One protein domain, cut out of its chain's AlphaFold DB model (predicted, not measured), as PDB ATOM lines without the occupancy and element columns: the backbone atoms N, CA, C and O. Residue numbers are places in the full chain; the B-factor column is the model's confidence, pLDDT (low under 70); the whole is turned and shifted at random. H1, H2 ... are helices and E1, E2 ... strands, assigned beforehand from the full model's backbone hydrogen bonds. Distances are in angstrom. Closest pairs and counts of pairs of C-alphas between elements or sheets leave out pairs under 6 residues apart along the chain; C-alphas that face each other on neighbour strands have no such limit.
ATOM      1  N   GLY A  12       4.954   0.576 -12.246       95.75
ATOM      2  CA  GLY A  12       4.767  -0.641 -13.025       95.75
ATOM      3  C   GLY A  12       4.192  -0.393 -14.413       95.75
ATOM      4  O   GLY A  12       3.770   0.715 -14.746       95.75
ATOM      5  N   MET A  13       4.167  -1.464 -15.201       97.38
ATOM      6  CA  MET A  13       3.448  -1.572 -16.466       97.38
ATOM      7  C   MET A  13       2.623  -2.857 -16.423       97.38
ATOM      8  O   MET A  13       3.134  -3.876 -15.954       97.38
ATOM      9  N   ASN A  14       1.371  -2.816 -16.869       97.50
ATOM     10  CA  ASN A  14       0.547  -4.018 -16.987       97.50
ATOM     11  C   ASN A  14       0.620  -4.639 -18.392       97.50
ATOM     12  O   ASN A  14       1.291  -4.117 -19.283       97.50
ATOM     13  N   GLU A  15      -0.057  -5.772 -18.579       96.81
ATOM     14  CA  GLU A  15      -0.024  -6.545 -19.831       96.81
ATOM     15  C   GLU A  15      -0.623  -5.789 -21.028       96.81
ATOM     16  O   GLU A  15      -0.213  -6.015 -22.164       96.81
ATOM     17  N   ASP A  16      -1.515  -4.827 -20.772       97.25
ATOM     18  CA  ASP A  16      -2.110  -3.968 -21.802       97.25
ATOM     19  C   ASP A  16      -1.189  -2.811 -22.234       97.25
ATOM     20  O   ASP A  16      -1.499  -2.067 -23.169       97.25
ATOM     21  N   GLY A  17      -0.039  -2.652 -21.571       96.19
ATOM     22  CA  GLY A  17       0.919  -1.579 -21.828       96.19
ATOM     23  C   GLY A  17       0.597  -0.261 -21.116       96.19
ATOM     24  O   GLY A  17       1.219   0.756 -21.428       96.19
ATOM     25  N   LEU A  18      -0.336  -0.256 -20.154       97.69
ATOM     26  CA  LEU A  18      -0.565   0.890 -19.276       97.69
ATOM     27  C   LEU A  18       0.573   0.980 -18.256       97.69
ATOM     28  O   LEU A  18       0.826   0.046 -17.495       97.69
ATOM     29  N   VAL A  19       1.222   2.138 -18.200       97.62
ATOM     30  CA  VAL A  19       2.300   2.461 -17.266       97.62
ATOM     31  C   VAL A  19       1.781   3.408 -16.193       97.62
ATOM     32  O   VAL A  19       1.148   4.422 -16.495       97.62
ATOM     33  N   VAL A  20       2.110   3.122 -14.935       96.69
ATOM     34  CA  VAL A  20       1.857   4.014 -13.802       96.69
ATOM     35  C   VAL A  20       3.148   4.197 -13.024       96.69
ATOM     36  O   VAL A  20       3.828   3.231 -12.690       96.69
ATOM     37  N   THR A  21       3.466   5.437 -12.677       95.31
ATOM     38  CA  THR A  21       4.519   5.747 -11.705       95.31
ATOM     39  C   THR A  21       3.973   6.689 -10.648       95.31
ATOM     40  O   THR A  21       3.190   7.598 -10.939       95.31
ATOM     41  N   TYR A  22       4.370   6.457  -9.404       92.50
ATOM     42  CA  TYR A  22       3.946   7.226  -8.250       92.50
ATOM     43  C   TYR A  22       5.143   7.911  -7.593       92.50
ATOM     44  O   TYR A  22       6.032   7.270  -7.040       92.50
ATOM     45  N   ASN A  23       5.097   9.243  -7.602       89.81
ATOM     46  CA  ASN A  23       5.957  10.108  -6.812       89.81
ATOM     47  C   ASN A  23       5.183  10.681  -5.621       89.81
ATOM     48  O   ASN A  23       4.006  11.043  -5.722       89.81
ATOM     49  N   TYR A  24       5.870  10.817  -4.490       82.69
ATOM     50  CA  TYR A  24       5.290  11.367  -3.268       82.69
ATOM     51  C   TYR A  24       4.798  12.801  -3.482       82.69
ATOM     52  O   TYR A  24       5.547  13.682  -3.905       82.69
ATOM     53  N   GLY A  25       3.528  13.045  -3.158       80.88
ATOM     54  CA  GLY A  25       3.000  14.394  -3.026       80.88
ATOM     55  C   GLY A  25       3.085  14.823  -1.567       80.88
ATOM     56  O   GLY A  25       2.548  14.143  -0.693       80.88
ATOM     57  N   TYR A  26       3.716  15.959  -1.288       78.56
ATOM     58  CA  TYR A  26       3.627  16.567   0.038       78.56
ATOM     59  C   TYR A  26       2.308  17.340   0.145       78.56
ATOM     60  O   TYR A  26       2.113  18.345  -0.539       78.56
ATOM     61  N   GLY A  27       1.385  16.839   0.965       75.00
ATOM     62  CA  GLY A  27       0.126  17.506   1.291       75.00
ATOM     63  C   GLY A  27       0.009  17.696   2.794       75.00
ATOM     64  O   GLY A  27       0.408  16.815   3.552       75.00
ATOM     65  N   GLN A  28      -0.532  18.837   3.218       76.69
ATOM     66  CA  GLN A  28      -0.761  19.135   4.638       76.69
ATOM     67  C   GLN A  28      -2.186  18.797   5.103       76.69
ATOM     68  O   GLN A  28      -2.491  18.875   6.291       76.69
ATOM     69  N   ASP A  29      -3.049  18.379   4.175       73.12
ATOM     70  CA  ASP A  29      -4.415  17.978   4.482       73.12
ATOM     71  C   ASP A  29      -4.436  16.710   5.339       73.12
ATOM     72  O   ASP A  29      -3.800  15.701   5.014       73.12
ATOM     73  N   LYS A  30      -5.242  16.724   6.405       77.69
ATOM     74  CA  LYS A  30      -5.489  15.527   7.214       77.69
ATOM     75  C   LYS A  30      -6.278  14.501   6.385       77.69
ATOM     76  O   LYS A  30      -7.362  14.827   5.893       77.69
ATOM     77  N   PRO A  31      -5.780  13.263   6.216       77.06
ATOM     78  CA  PRO A  31      -6.456  12.272   5.392       77.06
ATOM     79  C   PRO A  31      -7.772  11.820   6.038       77.06
ATOM     80  O   PRO A  31      -7.803  11.407   7.194       77.06
ATOM     81  N   ARG A  32      -8.866  11.852   5.264       80.94
ATOM     82  CA  ARG A  32     -10.167  11.285   5.673       80.94
ATOM     83  C   ARG A  32     -10.204   9.755   5.572       80.94
ATOM     84  O   ARG A  32     -10.985   9.111   6.263       80.94
ATOM     85  N   TYR A  33      -9.387   9.180   4.693       84.62
ATOM     86  CA  TYR A  33      -9.261   7.741   4.465       84.62
ATOM     87  C   TYR A  33      -7.798   7.331   4.626       84.62
ATOM     88  O   TYR A  33      -6.919   8.104   4.263       84.62
ATOM     89  N   MET A  34      -7.539   6.117   5.114       84.81
ATOM     90  CA  MET A  34      -6.177   5.629   5.389       84.81
ATOM     91  C   MET A  34      -5.664   4.607   4.366       84.81
ATOM     92  O   MET A  34      -4.617   4.003   4.573       84.81
ATOM     93  N   ALA A  35      -6.376   4.400   3.253       89.00
ATOM     94  CA  ALA A  35      -5.895   3.520   2.192       89.00
ATOM     95  C   ALA A  35      -4.664   4.145   1.500       89.00
ATOM     96  O   ALA A  35      -4.745   5.305   1.071       89.00
ATOM     97  N   PRO A  36      -3.534   3.425   1.384       90.00
ATOM     98  CA  PRO A  36      -2.303   3.982   0.842       90.00
ATOM     99  C   PRO A  36      -2.385   4.154  -0.680       90.00
ATOM    100  O   PRO A  36      -3.021   3.373  -1.389       90.00
ATOM    101  N   VAL A  37      -1.682   5.165  -1.198       91.25
ATOM    102  CA  VAL A  37      -1.582   5.421  -2.648       91.25
ATOM    103  C   VAL A  37      -0.997   4.215  -3.389       91.25
ATOM    104  O   VAL A  37      -1.396   3.936  -4.513       91.25
ATOM    105  N   THR A  38      -0.112   3.449  -2.757       93.94
ATOM    106  CA  THR A  38       0.500   2.260  -3.367       93.94
ATOM    107  C   THR A  38      -0.521   1.168  -3.692       93.94
ATOM    108  O   THR A  38      -0.414   0.509  -4.725       93.94
ATOM    109  N   SER A  39      -1.564   1.005  -2.869       94.00
ATOM    110  CA  SER A  39      -2.681   0.101  -3.178       94.00
ATOM    111  C   SER A  39      -3.550   0.629  -4.319       94.00
ATOM    112  O   SER A  39      -4.066  -0.161  -5.111       94.00
ATOM    113  N   LEU A  40      -3.695   1.954  -4.448       93.88
ATOM    114  CA  LEU A  40      -4.360   2.556  -5.604       93.88
ATOM    115  C   LEU A  40      -3.578   2.281  -6.893       93.88
ATOM    116  O   LEU A  40      -4.180   1.851  -7.869       93.88
ATOM    117  N   VAL A  41      -2.258   2.478  -6.890       95.62
ATOM    118  CA  VAL A  41      -1.396   2.194  -8.051       95.62
ATOM    119  C   VAL A  41      -1.538   0.734  -8.477       95.62
ATOM    120  O   VAL A  41      -1.793   0.466  -9.646       95.62
ATOM    121  N   GLN A  42      -1.478  -0.203  -7.526       96.38
ATOM    122  CA  GLN A  42      -1.703  -1.619  -7.817       96.38
ATOM    123  C   GLN A  42      -3.106  -1.876  -8.393       96.38
ATOM    124  O   GLN A  42      -3.249  -2.640  -9.342       96.38
ATOM    125  N   THR A  43      -4.138  -1.217  -7.859       96.62
ATOM    126  CA  THR A  43      -5.514  -1.344  -8.368       96.62
ATOM    127  C   THR A  43      -5.635  -0.841  -9.804       96.62
ATOM    128  O   THR A  43      -6.322  -1.472 -10.600       96.62
ATOM    129  N   VAL A  44      -4.986   0.276 -10.142       97.38
ATOM    130  CA  VAL A  44      -4.978   0.818 -11.508       97.38
ATOM    131  C   VAL A  44      -4.283  -0.154 -12.453       97.38
ATOM    132  O   VAL A  44      -4.884  -0.540 -13.447       97.38
ATOM    133  N   LEU A  45      -3.075  -0.611 -12.105       98.00
ATOM    134  CA  LEU A  45      -2.326  -1.573 -12.917       98.00
ATOM    135  C   LEU A  45      -3.105  -2.878 -13.140       98.00
ATOM    136  O   LEU A  45      -2.996  -3.475 -14.202       98.00
ATOM    137  N   PHE A  46      -3.912  -3.304 -12.167       97.81
ATOM    138  CA  PHE A  46      -4.717  -4.519 -12.282       97.81
ATOM    139  C   PHE A  46      -6.023  -4.343 -13.076       97.81
ATOM    140  O   PHE A  46      -6.527  -5.317 -13.622       97.81
ATOM    141  N   LYS A  47      -6.624  -3.144 -13.089       97.88
ATOM    142  CA  LYS A  47      -8.004  -2.947 -13.582       97.88
ATOM    143  C   LYS A  47      -8.151  -2.070 -14.819       97.88
ATOM    144  O   LYS A  47      -9.230  -2.088 -15.400       97.88
ATOM    145  N   ALA A  48      -7.165  -1.243 -15.147       98.00
ATOM    146  CA  ALA A  48      -7.249  -0.308 -16.264       98.00
ATOM    147  C   ALA A  48      -6.328  -0.746 -17.397       98.00
ATOM    148  O   ALA A  48      -5.173  -1.080 -17.153       98.00
ATOM    149  N   SER A  49      -6.810  -0.645 -18.627       97.44
ATOM    150  CA  SER A  49      -6.024  -0.882 -19.841       97.44
ATOM    151  C   SER A  49      -5.656   0.434 -20.535       97.44
ATOM    152  O   SER A  49      -4.733   0.476 -21.344       97.44
ATOM    153  N   THR A  50      -6.354   1.528 -20.206       97.38
ATOM    154  CA  THR A  50      -6.156   2.861 -20.802       97.38
ATOM    155  C   THR A  50      -5.989   3.962 -19.752       97.38
ATOM    156  O   THR A  50      -6.376   3.820 -18.585       97.38
ATOM    157  N   VAL A  51      -5.448   5.108 -20.172       96.44
ATOM    158  CA  VAL A  51      -5.321   6.308 -19.336       96.44
ATOM    159  C   VAL A  51      -6.691   6.793 -18.853       96.44
ATOM    160  O   VAL A  51      -6.804   7.200 -17.700       96.44
ATOM    161  N   ASP A  52      -7.740   6.745 -19.679       95.06
ATOM    162  CA  ASP A  52      -9.087   7.186 -19.272       95.06
ATOM    163  C   ASP A  52      -9.677   6.329 -18.145       95.06
ATOM    164  O   ASP A  52     -10.223   6.850 -17.164       95.06
ATOM    165  N   GLU A  53      -9.523   5.009 -18.233       96.75
ATOM    166  CA  GLU A  53      -9.952   4.089 -17.177       96.75
ATOM    167  C   GLU A  53      -9.153   4.303 -15.892       96.75
ATOM    168  O   GLU A  53      -9.725   4.362 -14.798       96.75
ATOM    169  N   ALA A  54      -7.839   4.495 -16.017       96.25
ATOM    170  CA  ALA A  54      -6.979   4.820 -14.891       96.25
ATOM    171  C   ALA A  54      -7.411   6.129 -14.212       96.25
ATOM    172  O   ALA A  54      -7.557   6.169 -12.987       96.25
ATOM    173  N   LEU A  55      -7.684   7.183 -14.990       94.06
ATOM    174  CA  LEU A  55      -8.173   8.469 -14.487       94.06
ATOM    175  C   LEU A  55      -9.494   8.314 -13.733       94.06
ATOM    176  O   LEU A  55      -9.651   8.890 -12.652       94.06
ATOM    177  N   LYS A  56     -10.418   7.502 -14.257       94.50
ATOM    178  CA  LYS A  56     -11.688   7.192 -13.594       94.50
ATOM    179  C   LYS A  56     -11.460   6.528 -12.233       94.50
ATOM    180  O   LYS A  56     -11.956   7.023 -11.221       94.50
ATOM    181  N   ILE A  57     -10.640   5.474 -12.176       95.00
ATOM    182  CA  ILE A  57     -10.312   4.773 -10.921       95.00
ATOM    183  C   ILE A  57      -9.656   5.728  -9.915       95.00
ATOM    184  O   ILE A  57     -10.047   5.766  -8.746       95.00
ATOM    185  N   ILE A  58      -8.676   6.522 -10.354       92.31
ATOM    186  CA  ILE A  58      -7.945   7.462  -9.496       92.31
ATOM    187  C   ILE A  58      -8.893   8.519  -8.918       92.31
ATOM    188  O   ILE A  58      -8.835   8.791  -7.712       92.31
ATOM    189  N   ARG A  59      -9.782   9.083  -9.745       89.19
ATOM    190  CA  ARG A  59     -10.763  10.105  -9.350       89.19
ATOM    191  C   ARG A  59     -11.759   9.575  -8.317       89.19
ATOM    192  O   ARG A  59     -12.031  10.240  -7.309       89.19
ATOM    193  N   ASP A  60     -12.250   8.361  -8.527       90.06
ATOM    194  CA  ASP A  60     -13.280   7.770  -7.675       90.06
ATOM    195  C   ASP A  60     -12.701   7.168  -6.387       90.06
ATOM    196  O   ASP A  60     -13.400   7.080  -5.373       90.06
ATOM    197  N   SER A  61     -11.400   6.864  -6.369       88.69
ATOM    198  CA  SER A  61     -10.729   6.236  -5.231       88.69
ATOM    199  C   SER A  61     -10.877   7.001  -3.906       88.69
ATOM    200  O   SER A  61     -10.840   8.237  -3.825       88.69
ATOM    201  N   LYS A  62     -11.020   6.230  -2.824       87.06
ATOM    202  CA  LYS A  62     -10.863   6.692  -1.443       87.06
ATOM    203  C   LYS A  62      -9.443   6.345  -1.006       87.06
ATOM    204  O   LYS A  62      -9.160   5.185  -0.736       87.06
ATOM    205  N   ARG A  63      -8.561   7.340  -0.949       85.69
ATOM    206  CA  ARG A  63      -7.160   7.188  -0.525       85.69
ATOM    207  C   ARG A  63      -6.761   8.263   0.482       85.69
ATOM    208  O   ARG A  63      -7.388   9.322   0.536       85.69
ATOM    209  N   GLY A  64      -5.721   7.973   1.251       83.81
ATOM    210  CA  GLY A  64      -5.025   8.931   2.102       83.81
ATOM    211  C   GLY A  64      -3.820   9.555   1.402       83.81
ATOM    212  O   GLY A  64      -3.274   8.994   0.450       83.81
ATOM    213  N   GLY A  65      -3.393  10.713   1.902       81.06
ATOM    214  CA  GLY A  65      -2.177  11.389   1.458       81.06
ATOM    215  C   GLY A  65      -2.297  12.088   0.103       81.06
ATOM    216  O   GLY A  65      -3.362  12.153  -0.510       81.06
ATOM    217  N   SER A  66      -1.174  12.637  -0.355       85.00
ATOM    218  CA  SER A  66      -1.047  13.295  -1.655       85.00
ATOM    219  C   SER A  66      -0.072  12.535  -2.549       85.00
ATOM    220  O   SER A  66       0.854  11.882  -2.075       85.00
ATOM    221  N   ALA A  67      -0.287  12.619  -3.855       88.69
ATOM    222  CA  ALA A  67       0.481  11.900  -4.853       88.69
ATOM    223  C   ALA A  67       0.676  12.735  -6.114       88.69
ATOM    224  O   ALA A  67      -0.179  13.540  -6.490       88.69
ATOM    225  N   ILE A  68       1.796  12.502  -6.782       91.44
ATOM    226  CA  ILE A  68       2.012  12.881  -8.170       91.44
ATOM    227  C   ILE A  68       2.086  11.568  -8.940       91.44
ATOM    228  O   ILE A  68       3.034  10.803  -8.778       91.44
ATOM    229  N   LEU A  69       1.050  11.279  -9.721       93.06
ATOM    230  CA  LEU A  69       0.966  10.074 -10.535       93.06
ATOM    231  C   LEU A  69       1.270  10.449 -11.979       93.06
ATOM    232  O   LEU A  69       0.719  11.424 -12.484       93.06
ATOM    233  N   MET A  70       2.121   9.690 -12.652       95.19
ATOM    234  CA  MET A  70       2.240   9.760 -14.107       95.19
ATOM    235  C   MET A  70       1.653   8.477 -14.669       95.19
ATOM    236  O   MET A  70       2.032   7.387 -14.238       95.19
ATOM    237  N   VAL A  71       0.705   8.628 -15.584       95.75
ATOM    238  CA  VAL A  71      -0.017   7.531 -16.221       95.75
ATOM    239  C   VAL A  71       0.156   7.678 -17.722       95.75
ATOM    240  O   VAL A  71      -0.013   8.774 -18.257       95.75
ATOM    241  N   ALA A  72       0.514   6.599 -18.399       96.69
ATOM    242  CA  ALA A  72       0.676   6.597 -19.841       96.69
ATOM    243  C   ALA A  72       0.188   5.279 -20.431       96.69
ATOM    244  O   ALA A  72       0.363   4.230 -19.819       96.69
ATOM    245  N   ASP A  73      -0.388   5.345 -21.621       95.44
ATOM    246  CA  ASP A  73      -0.688   4.196 -22.469       95.44
ATOM    247  C   ASP A  73      -0.045   4.406 -23.852       95.44
ATOM    248  O   ASP A  73       0.870   5.223 -24.020       95.44
ATOM    249  N   ARG A  74      -0.488   3.640 -24.854       93.12
ATOM    250  CA  ARG A  74       0.026   3.730 -26.229       93.12
ATOM    251  C   ARG A  74      -0.242   5.088 -26.882       93.12
ATOM    252  O   ARG A  74       0.568   5.524 -27.704       93.12
ATOM    253  N   ASP A  75      -1.328   5.750 -26.501       89.50
ATOM    254  CA  ASP A  75      -1.863   6.906 -27.212       89.50
ATOM    255  C   ASP A  75      -1.410   8.220 -26.571       89.50
ATOM    256  O   ASP A  75      -1.093   9.191 -27.268       89.50
ATOM    257  N   ARG A  76      -1.326   8.268 -25.234       89.88
ATOM    258  CA  ARG A  76      -0.999   9.509 -24.520       89.88
ATOM    259  C   ARG A  76      -0.378   9.293 -23.144       89.88
ATOM    260  O   ARG A  76      -0.400   8.209 -22.568       89.88
ATOM    261  N   ALA A  77       0.136  10.390 -22.588       90.81
ATOM    262  CA  ALA A  77       0.636  10.448 -21.223       90.81
ATOM    263  C   ALA A  77       0.021  11.626 -20.460       90.81
ATOM    264  O   ALA A  77      -0.132  12.736 -20.981       90.81
ATOM    265  N   VAL A  78      -0.291  11.395 -19.190       88.19
ATOM    266  CA  VAL A  78      -0.849  12.392 -18.279       88.19
ATOM    267  C   VAL A  78      -0.085  12.392 -16.963       88.19
ATOM    268  O   VAL A  78       0.269  11.352 -16.407       88.19
ATOM    269  N   SER A  79       0.162  13.588 -16.439       85.56
ATOM    270  CA  SER A  79       0.602  13.782 -15.061       85.56
ATOM    271  C   SER A  79      -0.575  14.274 -14.230       85.56
ATOM    272  O   SER A  79      -1.253  15.236 -14.597       85.56
ATOM    273  N   ILE A  80      -0.808  13.617 -13.104       83.56
ATOM    274  CA  ILE A  80      -1.926  13.857 -12.207       83.56
ATOM    275  C   ILE A  80      -1.344  14.279 -10.868       83.56
ATOM    276  O   ILE A  80      -0.666  13.508 -10.185       83.56
ATOM    277  N   ARG A  81      -1.653  15.502 -10.454       82.00
ATOM    278  CA  ARG A  81      -1.450  15.934  -9.077       82.00
ATOM    279  C   ARG A  81      -2.702  15.579  -8.290       82.00
ATOM    280  O   ARG A  81      -3.747  16.207  -8.446       82.00
ATOM    281  N   ALA A  82      -2.585  14.564  -7.450       72.44
ATOM    282  CA  ALA A  82      -3.680  13.991  -6.696       72.44
ATOM    283  C   ALA A  82      -3.496  14.328  -5.204       72.44
ATOM    284  O   ALA A  82      -2.809  13.619  -4.473       72.44
ATOM    285  N   ILE A  83      -4.104  15.414  -4.725       68.81
ATOM    286  CA  ILE A  83      -4.116  15.783  -3.296       68.81
ATOM    287  C   ILE A  83      -5.367  15.161  -2.636       68.81
ATOM    288  O   ILE A  83      -6.156  14.486  -3.310       68.81
ATOM    289  N   THR A  84      -5.524  15.269  -1.315       61.34
ATOM    290  CA  THR A  84      -6.779  14.935  -0.623       61.34
ATOM    291  C   THR A  84      -7.946  15.649  -1.321       61.34
ATOM    292  O   THR A  84      -7.830  16.817  -1.701       61.34
ATOM    293  N   LYS A  85      -9.064  14.939  -1.556       53.72
ATOM    294  CA  LYS A  85     -10.244  15.512  -2.239       53.72
ATOM    295  C   LYS A  85     -10.634  16.845  -1.568       53.72
ATOM    296  O   LYS A  85     -10.693  16.865  -0.339       53.72
ATOM    297  N   PRO A  86     -10.920  17.923  -2.330       49.16
ATOM    298  CA  PRO A  86     -11.201  17.972  -3.773       49.16
ATOM    299  C   PRO A  86     -10.024  18.404  -4.671       49.16
ATOM    300  O   PRO A  86     -10.229  18.622  -5.861       49.16
ATOM    301  N   HIS A  87      -8.806  18.546  -4.150       55.62
ATOM    302  CA  HIS A  87      -7.702  19.141  -4.908       55.62
ATOM    303  C   HIS A  87      -7.091  18.135  -5.902       55.62
ATOM    304  O   HIS A  87      -6.272  17.284  -5.548       55.62
ATOM    305  N   TRP A  88      -7.490  18.231  -7.169       57.34
ATOM    306  CA  TRP A  88      -6.914  17.463  -8.271       57.34
ATOM    307  C   TRP A  88      -6.533  18.400  -9.419       57.34
ATOM    308  O   TRP A  88      -7.203  19.400  -9.665       57.34
ATOM    309  N   GLY A  89      -5.435  18.088 -10.099       58.06
ATOM    310  CA  GLY A  89      -5.020  18.778 -11.314       58.06
ATOM    311  C   GLY A  89      -4.419  17.779 -12.286       58.06
ATOM    312  O   GLY A  89      -3.592  16.956 -11.897       58.06
ATOM    313  N   GLU A  90      -4.845  17.847 -13.536       71.75
ATOM    314  CA  GLU A  90      -4.344  17.009 -14.617       71.75
ATOM    315  C   GLU A  90      -3.593  17.882 -15.618       71.75
ATOM    316  O   GLU A  90      -4.007  18.998 -15.938       71.75
ATOM    317  N   ARG A  91      -2.466  17.373 -16.105       69.00
ATOM    318  CA  ARG A  91      -1.761  17.930 -17.252       69.00
ATOM    319  C   ARG A  91      -1.477  16.790 -18.212       69.00
ATOM    320  O   ARG A  91      -0.708  15.888 -17.877       69.00
ATOM    321  N   SER A  92      -2.080  16.860 -19.388       65.00
ATOM    322  CA  SER A  92      -1.869  15.917 -20.477       65.00
ATOM    323  C   SER A  92      -0.777  16.405 -21.427       65.00
ATOM    324  O   SER A  92      -0.533  17.605 -21.588       65.00
ATOM    325  N   ARG A  93      -0.097  15.450 -22.056       60.94
ATOM    326  CA  ARG A  93       0.592  15.644 -23.327       60.94
ATOM    327  C   ARG A  93       0.116  14.549 -24.267       60.94
ATOM    328  O   ARG A  93       0.320  13.365 -24.000       60.94
ATOM    329  N   GLU A  94      -0.509  14.954 -25.361       53.31
ATOM    330  CA  GLU A  94      -0.705  14.068 -26.506       53.31
ATOM    331  C   GLU A  94       0.648  13.827 -27.180       53.31
ATOM    332  O   GLU A  94       1.542  14.682 -27.128       53.31
ATOM    333  N   ARG A  95       0.834  12.646 -27.782       44.91
ATOM    334  CA  ARG A  95       2.005  12.404 -28.625       44.91
ATOM    335  C   ARG A  95       1.960  13.374 -29.804       44.91
ATOM    336  O   ARG A  95       1.181  13.201 -30.733       44.91
ATOM    337  N   GLU A  96       2.847  14.362 -29.802       46.16
ATOM    338  CA  GLU A  96       3.249  15.015 -31.042       46.16
ATOM    339  C   GLU A  96       4.025  13.968 -31.857       46.16
ATOM    340  O   GLU A  96       4.972  13.362 -31.349       46.16
ATOM    341  N   ASN A  97       3.592  13.700 -33.092       38.72
ATOM    342  CA  ASN A  97       4.202  12.744 -34.024       38.72
ATOM    343  C   ASN A  97       5.609  13.213 -34.460       38.72
ATOM    344  O   ASN A  97       5.838  13.591 -35.606       38.72
ATOM    345  N   SER A  98       6.571  13.252 -33.540       35.78
ATOM    346  CA  SER A  98       7.950  13.650 -33.814       35.78
ATOM    347  C   SER A  98       8.933  12.690 -33.141       35.78
ATOM    348  O   SER A  98       8.852  12.479 -31.927       35.78
ATOM    349  N   PRO A  99       9.879  12.102 -33.899       38.72
ATOM    350  CA  PRO A  99      10.912  11.251 -33.331       38.72
ATOM    351  C   PRO A  99      11.771  12.091 -32.378       38.72
ATOM    352  O   PRO A  99      12.272  13.142 -32.766       38.72
ATOM    353  N   HIS A 100      11.866  11.644 -31.122       39.09
ATOM    354  CA  HIS A 100      12.743  12.134 -30.051       39.09
ATOM    355  C   HIS A 100      13.386  13.513 -30.285       39.09
ATOM    356  O   HIS A 100      14.567  13.613 -30.612       39.09
ATOM    357  N   LYS A 101      12.636  14.595 -30.043       37.28
ATOM    358  CA  LYS A 101      13.254  15.908 -29.825       37.28
ATOM    359  C   LYS A 101      13.774  15.937 -28.381       37.28
ATOM    360  O   LYS A 101      12.949  15.878 -27.465       37.28
TER     361      LYS A 101
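Overview. This is residues 12 to 101 of the 131 residues of an uncharacterized protein of Candidatus Korarchaeota archaeon (UniProt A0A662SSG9). What shape is it? Helices H1 and H2 cover one face of a four-stranded antiparallel sheet, E1-E2-E3-E4, in two layers. What is printed? There are 90 residues, with elements in the order E1-H1-H2-E2-E3-E4, mixed in class. It is compact, with a radius of gyration of the C-alphas of 13.3 A, spanning 44 by 26 by 18 A.

Arrangement. How do strands pair? E2, residues 66 to 72, E3, residues 76 to 82, and E4, residues 88 to 94, form a meander, each antiparallel to the one before. N 80 and O 69, 2.7 A, and N 79 and O 91, 2.8 A, are within hydrogen-bond range. Where are the helices? H1, residues 37 to 47, touches H2, residues 51 to 60; their closest C-alphas, 44 and 54, are 5.6 A apart.

Along the chain. Where does the first strand begin? E1, residues 19 to 25, begins at C-alpha (2.300, 2.461, -17.266). How long is E4? It measures 19.6 A from first to last C-alpha.

Size, cuts and confidence. Any cut? The printed part has none. Where is confidence low? The pLDDT is under 70 at residues 83 to 89 and 91 to 101.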